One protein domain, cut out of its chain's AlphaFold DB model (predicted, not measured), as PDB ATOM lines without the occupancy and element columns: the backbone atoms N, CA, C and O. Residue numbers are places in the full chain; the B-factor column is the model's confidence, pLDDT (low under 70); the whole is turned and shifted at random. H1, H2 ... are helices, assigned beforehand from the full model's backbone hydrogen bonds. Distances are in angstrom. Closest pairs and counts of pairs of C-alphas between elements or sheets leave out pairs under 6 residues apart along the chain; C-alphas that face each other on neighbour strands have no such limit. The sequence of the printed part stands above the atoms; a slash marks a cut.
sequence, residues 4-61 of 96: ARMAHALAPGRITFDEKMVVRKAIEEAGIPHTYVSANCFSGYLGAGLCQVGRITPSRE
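This is residues 4 to 61 of the 96 residues of a protein of Amborella trichopoda (UniProt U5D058). With little regular structure, the printed part makes an open V: the long helix H1 is one arm, the extended link of residues 30 to 42 is the other, and the small helix H2 with loops makes a head at the far end. Residues 4 to 12 fold back beside the first part of H1. The printed part has 58 residues, with two named helices, H1 then H2, and no named strand; it is all helix by class, though the named elements hold only 22 residues. It is only just extended, close to loose, with a radius of gyration of the C-alphas of 15.8 A and spans of 51 by 25 by 16 A.

H1, residues 13 to 29, runs 25.3 A from C-alpha 13 at (8.007, -24.221, 38.311) to C-alpha 29 at (-2.089, -47.273, 35.846). H2, residues 43 to 47, ends with C-alpha 47 at (21.372, -24.778, 52.550).

H1 and H2 are apart. In H2 every O i to N i+4 pair is within hydrogen-bond range; in H1, 12 of 13 are.

The C-alphas farthest apart, of Gly 31 and Glu 61, are 52.2 A apart. Residues 25 to 33 stand free. The link from H1 to H2, 13 residues, is long. The printed part has no cut, and no printed residue is under 70 in pLDDT.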
ATOM      1  N   ALA A   4       2.153 -33.320  44.202       90.44
ATOM      2  CA  ALA A   4       0.725 -33.408  44.514       90.44
ATOM      3  C   ALA A   4       0.236 -32.294  45.464       90.44
ATOM      4  O   ALA A   4      -0.956 -32.008  45.529       90.44
ATOM      5  N   ARG A   5       1.150 -31.633  46.186       89.94
ATOM      6  CA  ARG A   5       0.846 -30.545  47.128       89.94
ATOM      7  C   ARG A   5       1.116 -29.151  46.555       89.94
ATOM      8  O   ARG A   5       0.971 -28.169  47.276       89.94
ATOM      9  N   MET A   6       1.526 -29.042  45.289       89.31
ATOM     10  CA  MET A   6       1.985 -27.792  44.663       89.31
ATOM     11  C   MET A   6       0.918 -27.131  43.772       89.31
ATOM     12  O   MET A   6       1.228 -26.538  42.740       89.31
ATOM     13  N   ALA A   7      -0.355 -27.193  44.178       86.50
ATOM     14  CA  ALA A   7      -1.490 -26.698  43.391       86.50
ATOM     15  C   ALA A   7      -1.459 -25.183  43.097       86.50
ATOM     16  O   ALA A   7      -2.060 -24.741  42.121       86.50
ATOM     17  N   HIS A   8      -0.740 -24.394  43.901       89.88
ATOM     18  CA  HIS A   8      -0.601 -22.941  43.731       89.88
ATOM     19  C   HIS A   8       0.755 -22.522  43.143       89.88
ATOM     20  O   HIS A   8       1.105 -21.345  43.173       89.88
ATOM     21  N   ALA A   9       1.550 -23.473  42.639       88.38
ATOM     22  CA  ALA A   9       2.809 -23.143  41.983       88.38
ATOM     23  C   ALA A   9       2.565 -22.324  40.707       88.38
ATOM     24  O   ALA A   9       1.641 -22.604  39.943       88.38
ATOM     25  N   LEU A  10       3.435 -21.342  40.472       91.62
ATOM     26  CA  LEU A  10       3.435 -20.513  39.270       91.62
ATOM     27  C   LEU A  10       4.396 -21.079  38.216       91.62
ATOM     28  O   LEU A  10       5.343 -21.807  38.534       91.62
ATOM     29  N   ALA A  11       4.169 -20.727  36.952       88.19
ATOM     30  CA  ALA A  11       5.139 -20.981  35.891       88.19
ATOM     31  C   ALA A  11       6.436 -20.173  36.143       88.19
ATOM     32  O   ALA A  11       6.357 -19.048  36.641       88.19
ATOM     33  N   PRO A  12       7.630 -20.721  35.830       87.44
ATOM     34  CA  PRO A  12       7.865 -21.997  35.143       87.44
ATOM     35  C   PRO A  12       7.814 -23.240  36.051       87.44
ATOM     36  O   PRO A  12       7.667 -24.348  35.548       87.44
ATOM     37  N   GLY A  13       7.894 -23.089  37.378       85.06
ATOM     38  CA  GLY A  13       8.007 -24.221  38.311       85.06
ATOM     39  C   GLY A  13       6.821 -25.192  38.284       85.06
ATOM     40  O   GLY A  13       7.003 -26.394  38.470       85.06
ATOM     41  N   ARG A  14       5.614 -24.686  38.002       90.00
ATOM     42  CA  ARG A  14       4.391 -25.491  37.873       90.00
ATOM     43  C   ARG A  14       4.503 -26.600  36.825       90.00
ATOM     44  O   ARG A  14       4.056 -27.711  37.091       90.00
ATOM     45  N   ILE A  15       5.151 -26.309  35.695       92.69
ATOM     46  CA  ILE A  15       5.272 -27.219  34.546       92.69
ATOM     47  C   ILE A  15       5.912 -28.537  34.991       92.69
ATOM     48  O   ILE A  15       5.355 -29.611  34.790       92.69
ATOM     49  N   THR A  16       7.026 -28.452  35.721       91.62
ATOM     50  CA  THR A  16       7.749 -29.629  36.216       91.62
ATOM     51  C   THR A  16       6.951 -30.442  37.240       91.62
ATOM     52  O   THR A  16       7.133 -31.657  37.347       91.62
ATOM     53  N   PHE A  17       6.071 -29.811  38.029       92.31
ATOM     54  CA  PHE A  17       5.191 -30.555  38.935       92.31
ATOM     55  C   PHE A  17       4.128 -31.330  38.165       92.31
ATOM     56  O   PHE A  17       3.925 -32.508  38.464       92.31
ATOM     57  N   ASP A  18       3.514 -30.708  37.162       93.06
ATOM     58  CA  ASP A  18       2.509 -31.357  36.322       93.06
ATOM     59  C   ASP A  18       3.124 -32.532  35.535       93.06
ATOM     60  O   ASP A  18       2.574 -33.632  35.542       93.06
ATOM     61  N   GLU A  19       4.325 -32.367  34.972       95.19
ATOM     62  CA  GLU A  19       5.067 -33.444  34.295       95.19
ATOM     63  C   GLU A  19       5.341 -34.641  35.220       95.19
ATOM     64  O   GLU A  19       5.150 -35.796  34.835       95.19
ATOM     65  N   LYS A  20       5.732 -34.394  36.479       94.44
ATOM     66  CA  LYS A  20       5.913 -35.474  37.462       94.44
ATOM     67  C   LYS A  20       4.603 -36.189  37.776       94.44
ATOM     68  O   LYS A  20       4.631 -37.399  37.987       94.44
ATOM     69  N   MET A  21       3.474 -35.481  37.805       95.50
ATOM     70  CA  MET A  21       2.162 -36.093  38.036       95.50
ATOM     71  C   MET A  21       1.742 -37.010  36.882       95.50
ATOM     72  O   MET A  21       1.166 -38.063  37.147       95.50
ATOM     73  N   VAL A  22       2.092 -36.680  35.633       96.69
ATOM     74  CA  VAL A  22       1.882 -37.576  34.479       96.69
ATOM     75  C   VAL A  22       2.623 -38.901  34.677       96.69
ATOM     76  O   VAL A  22       2.035 -39.965  34.506       96.69
ATOM     77  N   VAL A  23       3.886 -38.849  35.111       96.25
ATOM     78  CA  VAL A  23       4.676 -40.059  35.397       96.25
ATOM     79  C   VAL A  23       4.064 -40.867  36.543       96.25
ATOM     80  O   VAL A  23       3.967 -42.086  36.432       96.25
ATOM     81  N   ARG A  24       3.620 -40.212  37.626       96.56
ATOM     82  CA  ARG A  24       2.981 -40.914  38.754       96.56
ATOM     83  C   ARG A  24       1.732 -41.673  38.319       96.56
ATOM     84  O   ARG A  24       1.594 -42.855  38.615       96.56
ATOM     85  N   LYS A  25       0.879 -41.002  37.546       96.69
ATOM     86  CA  LYS A  25      -0.336 -41.593  36.990       96.69
ATOM     87  C   LYS A  25      -0.018 -42.809  36.115       96.69
ATOM     88  O   LYS A  25      -0.639 -43.848  36.289       96.69
ATOM     89  N   ALA A  26       0.992 -42.719  35.248       97.81
ATOM     90  CA  ALA A  26       1.399 -43.843  34.404       97.81
ATOM     91  C   ALA A  26       1.921 -45.050  35.213       97.81
ATOM     92  O   ALA A  26       1.629 -46.193  34.871       97.81
ATOM     93  N   ILE A  27       2.675 -44.815  36.294       97.38
ATOM     94  CA  ILE A  27       3.165 -45.875  37.196       97.38
ATOM     95  C   ILE A  27       1.993 -46.566  37.911       97.38
ATOM     96  O   ILE A  27       1.975 -47.794  38.020       97.38
ATOM     97  N   GLU A  28       1.022 -45.783  38.388       96.25
ATOM     98  CA  GLU A  28      -0.187 -46.273  39.059       96.25
ATOM     99  C   GLU A  28      -1.079 -47.083  38.106       96.25
ATOM    100  O   GLU A  28      -1.491 -48.189  38.450       96.25
ATOM    101  N   GLU A  29      -1.314 -46.585  36.889       97.81
ATOM    102  CA  GLU A  29      -2.089 -47.273  35.846       97.81
ATOM    103  C   GLU A  29      -1.429 -48.581  35.392       97.81
ATOM    104  O   GLU A  29      -2.119 -49.555  35.097       97.81
ATOM    105  N   ALA A  30      -0.095 -48.635  35.385       97.56
ATOM    106  CA  ALA A  30       0.659 -49.850  35.087       97.56
ATOM    107  C   ALA A  30       0.682 -50.865  36.249       97.56
ATOM    108  O   ALA A  30       1.216 -51.963  36.084       97.56
ATOM    109  N   GLY A  31       0.147 -50.520  37.427       96.19
ATOM    110  CA  GLY A  31       0.141 -51.394  38.603       96.19
ATOM    111  C   GLY A  31       1.538 -51.694  39.162       96.19
ATOM    112  O   GLY A  31       1.729 -52.715  39.823       96.19
ATOM    113  N   ILE A  32       2.528 -50.836  38.895       97.25
ATOM    114  CA  ILE A  32       3.913 -51.041  39.333       97.25
ATOM    115  C   ILE A  32       4.020 -50.700  40.829       97.25
ATOM    116  O   ILE A  32       3.686 -49.576  41.214       97.25
ATOM    117  N   PRO A  33       4.525 -51.605  41.691       97.31
ATOM    118  CA  PRO A  33       4.802 -51.279  43.087       97.31
ATOM    119  C   PRO A  33       5.830 -50.147  43.188       97.31
ATOM    120  O   PRO A  33       6.925 -50.239  42.634       97.31
ATOM    121  N   HIS A  34       5.491 -49.068  43.894       95.19
ATOM    122  CA  HIS A  34       6.314 -47.863  43.938       95.19
ATOM    123  C   HIS A  34       6.204 -47.132  45.276       95.19
ATOM    124  O   HIS A  34       5.238 -47.287  46.019       95.19
ATOM    125  N   THR A  35       7.188 -46.269  45.537       95.38
ATOM    126  CA  THR A  35       7.189 -45.335  46.667       95.38
ATOM    127  C   THR A  35       7.663 -43.970  46.187       95.38
ATOM    128  O   THR A  35       8.787 -43.827  45.704       95.38
ATOM    129  N   TYR A  36       6.836 -42.937  46.348       93.00
ATOM    130  CA  TYR A  36       7.227 -41.569  46.011       93.00
ATOM    131  C   TYR A  36       7.961 -40.895  47.171       93.00
ATOM    132  O   TYR A  36       7.372 -40.558  48.195       93.00
ATOM    133  N   VAL A  37       9.254 -40.628  46.986       92.44
ATOM    134  CA  VAL A  37      10.082 -39.942  47.986       92.44
ATOM    135  C   VAL A  37      10.114 -38.436  47.713       92.44
ATOM    136  O   VAL A  37      10.655 -37.978  46.707       92.44
ATOM    137  N   SER A  38       9.580 -37.634  48.636       89.06
ATOM    138  CA  SER A  38       9.710 -36.171  48.604       89.06
ATOM    139  C   SER A  38      10.888 -35.701  49.468       89.06
ATOM    140  O   SER A  38      10.718 -35.352  50.632       89.06
ATOM    141  N   ALA A  39      12.079 -35.589  48.877       86.25
ATOM    142  CA  ALA A  39      13.320 -35.211  49.579       86.25
ATOM    143  C   ALA A  39      13.487 -33.703  49.907       86.25
ATOM    144  O   ALA A  39      14.553 -33.272  50.331       86.25
ATOM    145  N   ASN A  40      12.440 -32.892  49.719       86.62
ATOM    146  CA  ASN A  40      12.435 -31.440  49.986       86.62
ATOM    147  C   ASN A  40      13.658 -30.683  49.435       86.62
ATOM    148  O   ASN A  40      13.887 -30.756  48.227       86.62
ATOM    149  N   CYS A  41      14.352 -29.903  50.267       84.50
ATOM    150  CA  CYS A  41      15.451 -29.039  49.854       84.50
ATOM    151  C   CYS A  41      16.794 -29.716  50.147       84.50
ATOM    152  O   CYS A  41      17.124 -29.962  51.308       84.50
ATOM    153  N   PHE A  42      17.595 -29.976  49.112       83.06
ATOM    154  CA  PHE A  42      18.932 -30.549  49.283       83.06
ATOM    155  C   PHE A  42      19.885 -29.542  49.940       83.06
ATOM    156  O   PHE A  42      20.069 -28.435  49.424       83.06
ATOM    157  N   SER A  43      20.522 -29.924  51.052       83.25
ATOM    158  CA  SER A  43      21.406 -29.037  51.824       83.25
ATOM    159  C   SER A  43      22.568 -28.475  51.011       83.25
ATOM    160  O   SER A  43      22.837 -27.282  51.105       83.25
ATOM    161  N   GLY A  44      23.211 -29.287  50.167       82.06
ATOM    162  CA  GLY A  44      24.345 -28.850  49.345       82.06
ATOM    163  C   GLY A  44      23.995 -27.786  48.300       82.06
ATOM    164  O   GLY A  44      24.857 -27.002  47.925       82.06
ATOM    165  N   TYR A  45      22.734 -27.728  47.866       80.69
ATOM    166  CA  TYR A  45      22.273 -26.740  46.889       80.69
ATOM    167  C   TYR A  45      21.649 -25.521  47.567       80.69
ATOM    168  O   TYR A  45      22.048 -24.393  47.305       80.69
ATOM    169  N   LEU A  46      20.669 -25.743  48.447       82.50
ATOM    170  CA  LEU A  46      19.864 -24.661  49.015       82.50
ATOM    171  C   LEU A  46      20.371 -24.206  50.385       82.50
ATOM    172  O   LEU A  46      20.389 -23.012  50.661       82.50
ATOM    173  N   GLY A  47      20.834 -25.127  51.232       83.75
ATOM    174  CA  GLY A  47      21.372 -24.778  52.550       83.75
ATOM    175  C   GLY A  47      22.730 -24.082  52.467       83.75
ATOM    176  O   GLY A  47      22.937 -23.044  53.087       83.75
ATOM    177  N   ALA A  48      23.642 -24.622  51.659       83.56
ATOM    178  CA  ALA A  48      25.013 -24.134  51.550       83.56
ATOM    179  C   ALA A  48      25.092 -22.721  50.942       83.56
ATOM    180  O   ALA A  48      25.912 -21.911  51.363       83.56
ATOM    181  N   GLY A  49      24.206 -22.406  49.995       85.25
ATOM    182  CA  GLY A  49      24.110 -21.095  49.354       85.25
ATOM    183  C   GLY A  49      23.152 -20.104  50.014       85.25
ATOM    184  O   GLY A  49      22.960 -19.031  49.454       85.25
ATOM    185  N   LEU A  50      22.512 -20.437  51.145       86.31
ATOM    186  CA  LEU A  50      21.420 -19.641  51.745       86.31
ATOM    187  C   LEU A  50      20.282 -19.332  50.752       86.31
ATOM    188  O   LEU A  50      19.792 -18.203  50.671       86.31
ATOM    189  N   CYS A  51      19.901 -20.326  49.946       86.38
ATOM    190  CA  CYS A  51      18.905 -20.217  48.876       86.38
ATOM    191  C   CYS A  51      19.196 -19.106  47.846       86.38
ATOM    192  O   CYS A  51      18.282 -18.652  47.161       86.38
ATOM    193  N   GLN A  52      20.450 -18.662  47.716       89.62
ATOM    194  CA  GLN A  52      20.836 -17.667  46.720       89.62
ATOM    195  C   GLN A  52      21.066 -18.334  45.362       89.62
ATOM    196  O   GLN A  52      21.785 -19.328  45.245       89.62
ATOM    197  N   VAL A  53      20.467 -17.766  44.317       84.25
ATOM    198  CA  VAL A  53      20.587 -18.291  42.953       84.25
ATOM    199  C   VAL A  53      22.053 -18.260  42.510       84.25
ATOM    200  O   VAL A  53      22.734 -17.245  42.641       84.25
ATOM    201  N   GLY A  54      22.544 -19.390  41.995       83.94
ATOM    202  CA  GLY A  54      23.902 -19.511  41.455       83.94
ATOM    203  C   GLY A  54      25.023 -19.570  42.499       83.94
ATOM    204  O   GLY A  54      26.192 -19.547  42.117       83.94
ATOM    205  N   ARG A  55      24.714 -19.661  43.800       83.00
ATOM    206  CA  ARG A  55      25.723 -19.825  44.859       83.00
ATOM    207  C   ARG A  55      25.508 -21.120  45.630       83.00
ATOM    208  O   ARG A  55      24.401 -21.430  46.045       83.00
ATOM    209  N   ILE A  56      26.604 -21.834  45.872       85.44
ATOM    210  CA  ILE A  56      26.669 -23.012  46.756       85.44
ATOM    211  C   ILE A  56      27.486 -22.735  48.025       85.44
ATOM    212  O   ILE A  56      27.716 -23.625  48.836       85.44
ATOM    213  N   THR A  57      27.949 -21.496  48.190       85.62
ATOM    214  CA  THR A  57      28.631 -20.998  49.385       85.62
ATOM    215  C   THR A  57      27.845 -19.822  49.958       85.62
ATOM    216  O   THR A  57      27.229 -19.065  49.196       85.62
ATOM    217  N   PRO A  58      27.842 -19.641  51.289       86.31
ATOM    218  CA  PRO A  58      27.027 -18.609  51.907       86.31
ATOM    219  C   PRO A  58      27.591 -17.228  51.564       86.31
ATOM    220  O   PRO A  58      28.799 -16.985  51.657       86.31
ATOM    221  N   SER A  59      26.710 -16.311  51.163       85.25
ATOM    222  CA  SER A  59      27.081 -14.911  50.962       85.25
ATOM    223  C   SER A  59      27.462 -14.271  52.296       85.25
ATOM    224  O   SER A  59      26.753 -14.445  53.283       85.25
ATOM    225  N   ARG A  60      28.568 -13.520  52.322       88.75
ATOM    226  CA  ARG A  60      29.043 -12.811  53.524       88.75
ATOM    227  C   ARG A  60      28.619 -11.345  53.587       88.75
ATOM    228  O   ARG A  60      28.770 -10.723  54.628       88.75
ATOM    229  N   GLU A  61      28.116 -10.803  52.482       90.44
ATOM    230  CA  GLU A  61      27.852  -9.366  52.345       90.44
ATOM    231  C   GLU A  61      26.356  -9.063  52.340       90.44
ATOM    232  O   GLU A  61      25.869  -8.265  53.135       90.44
TER     233      GLU A  61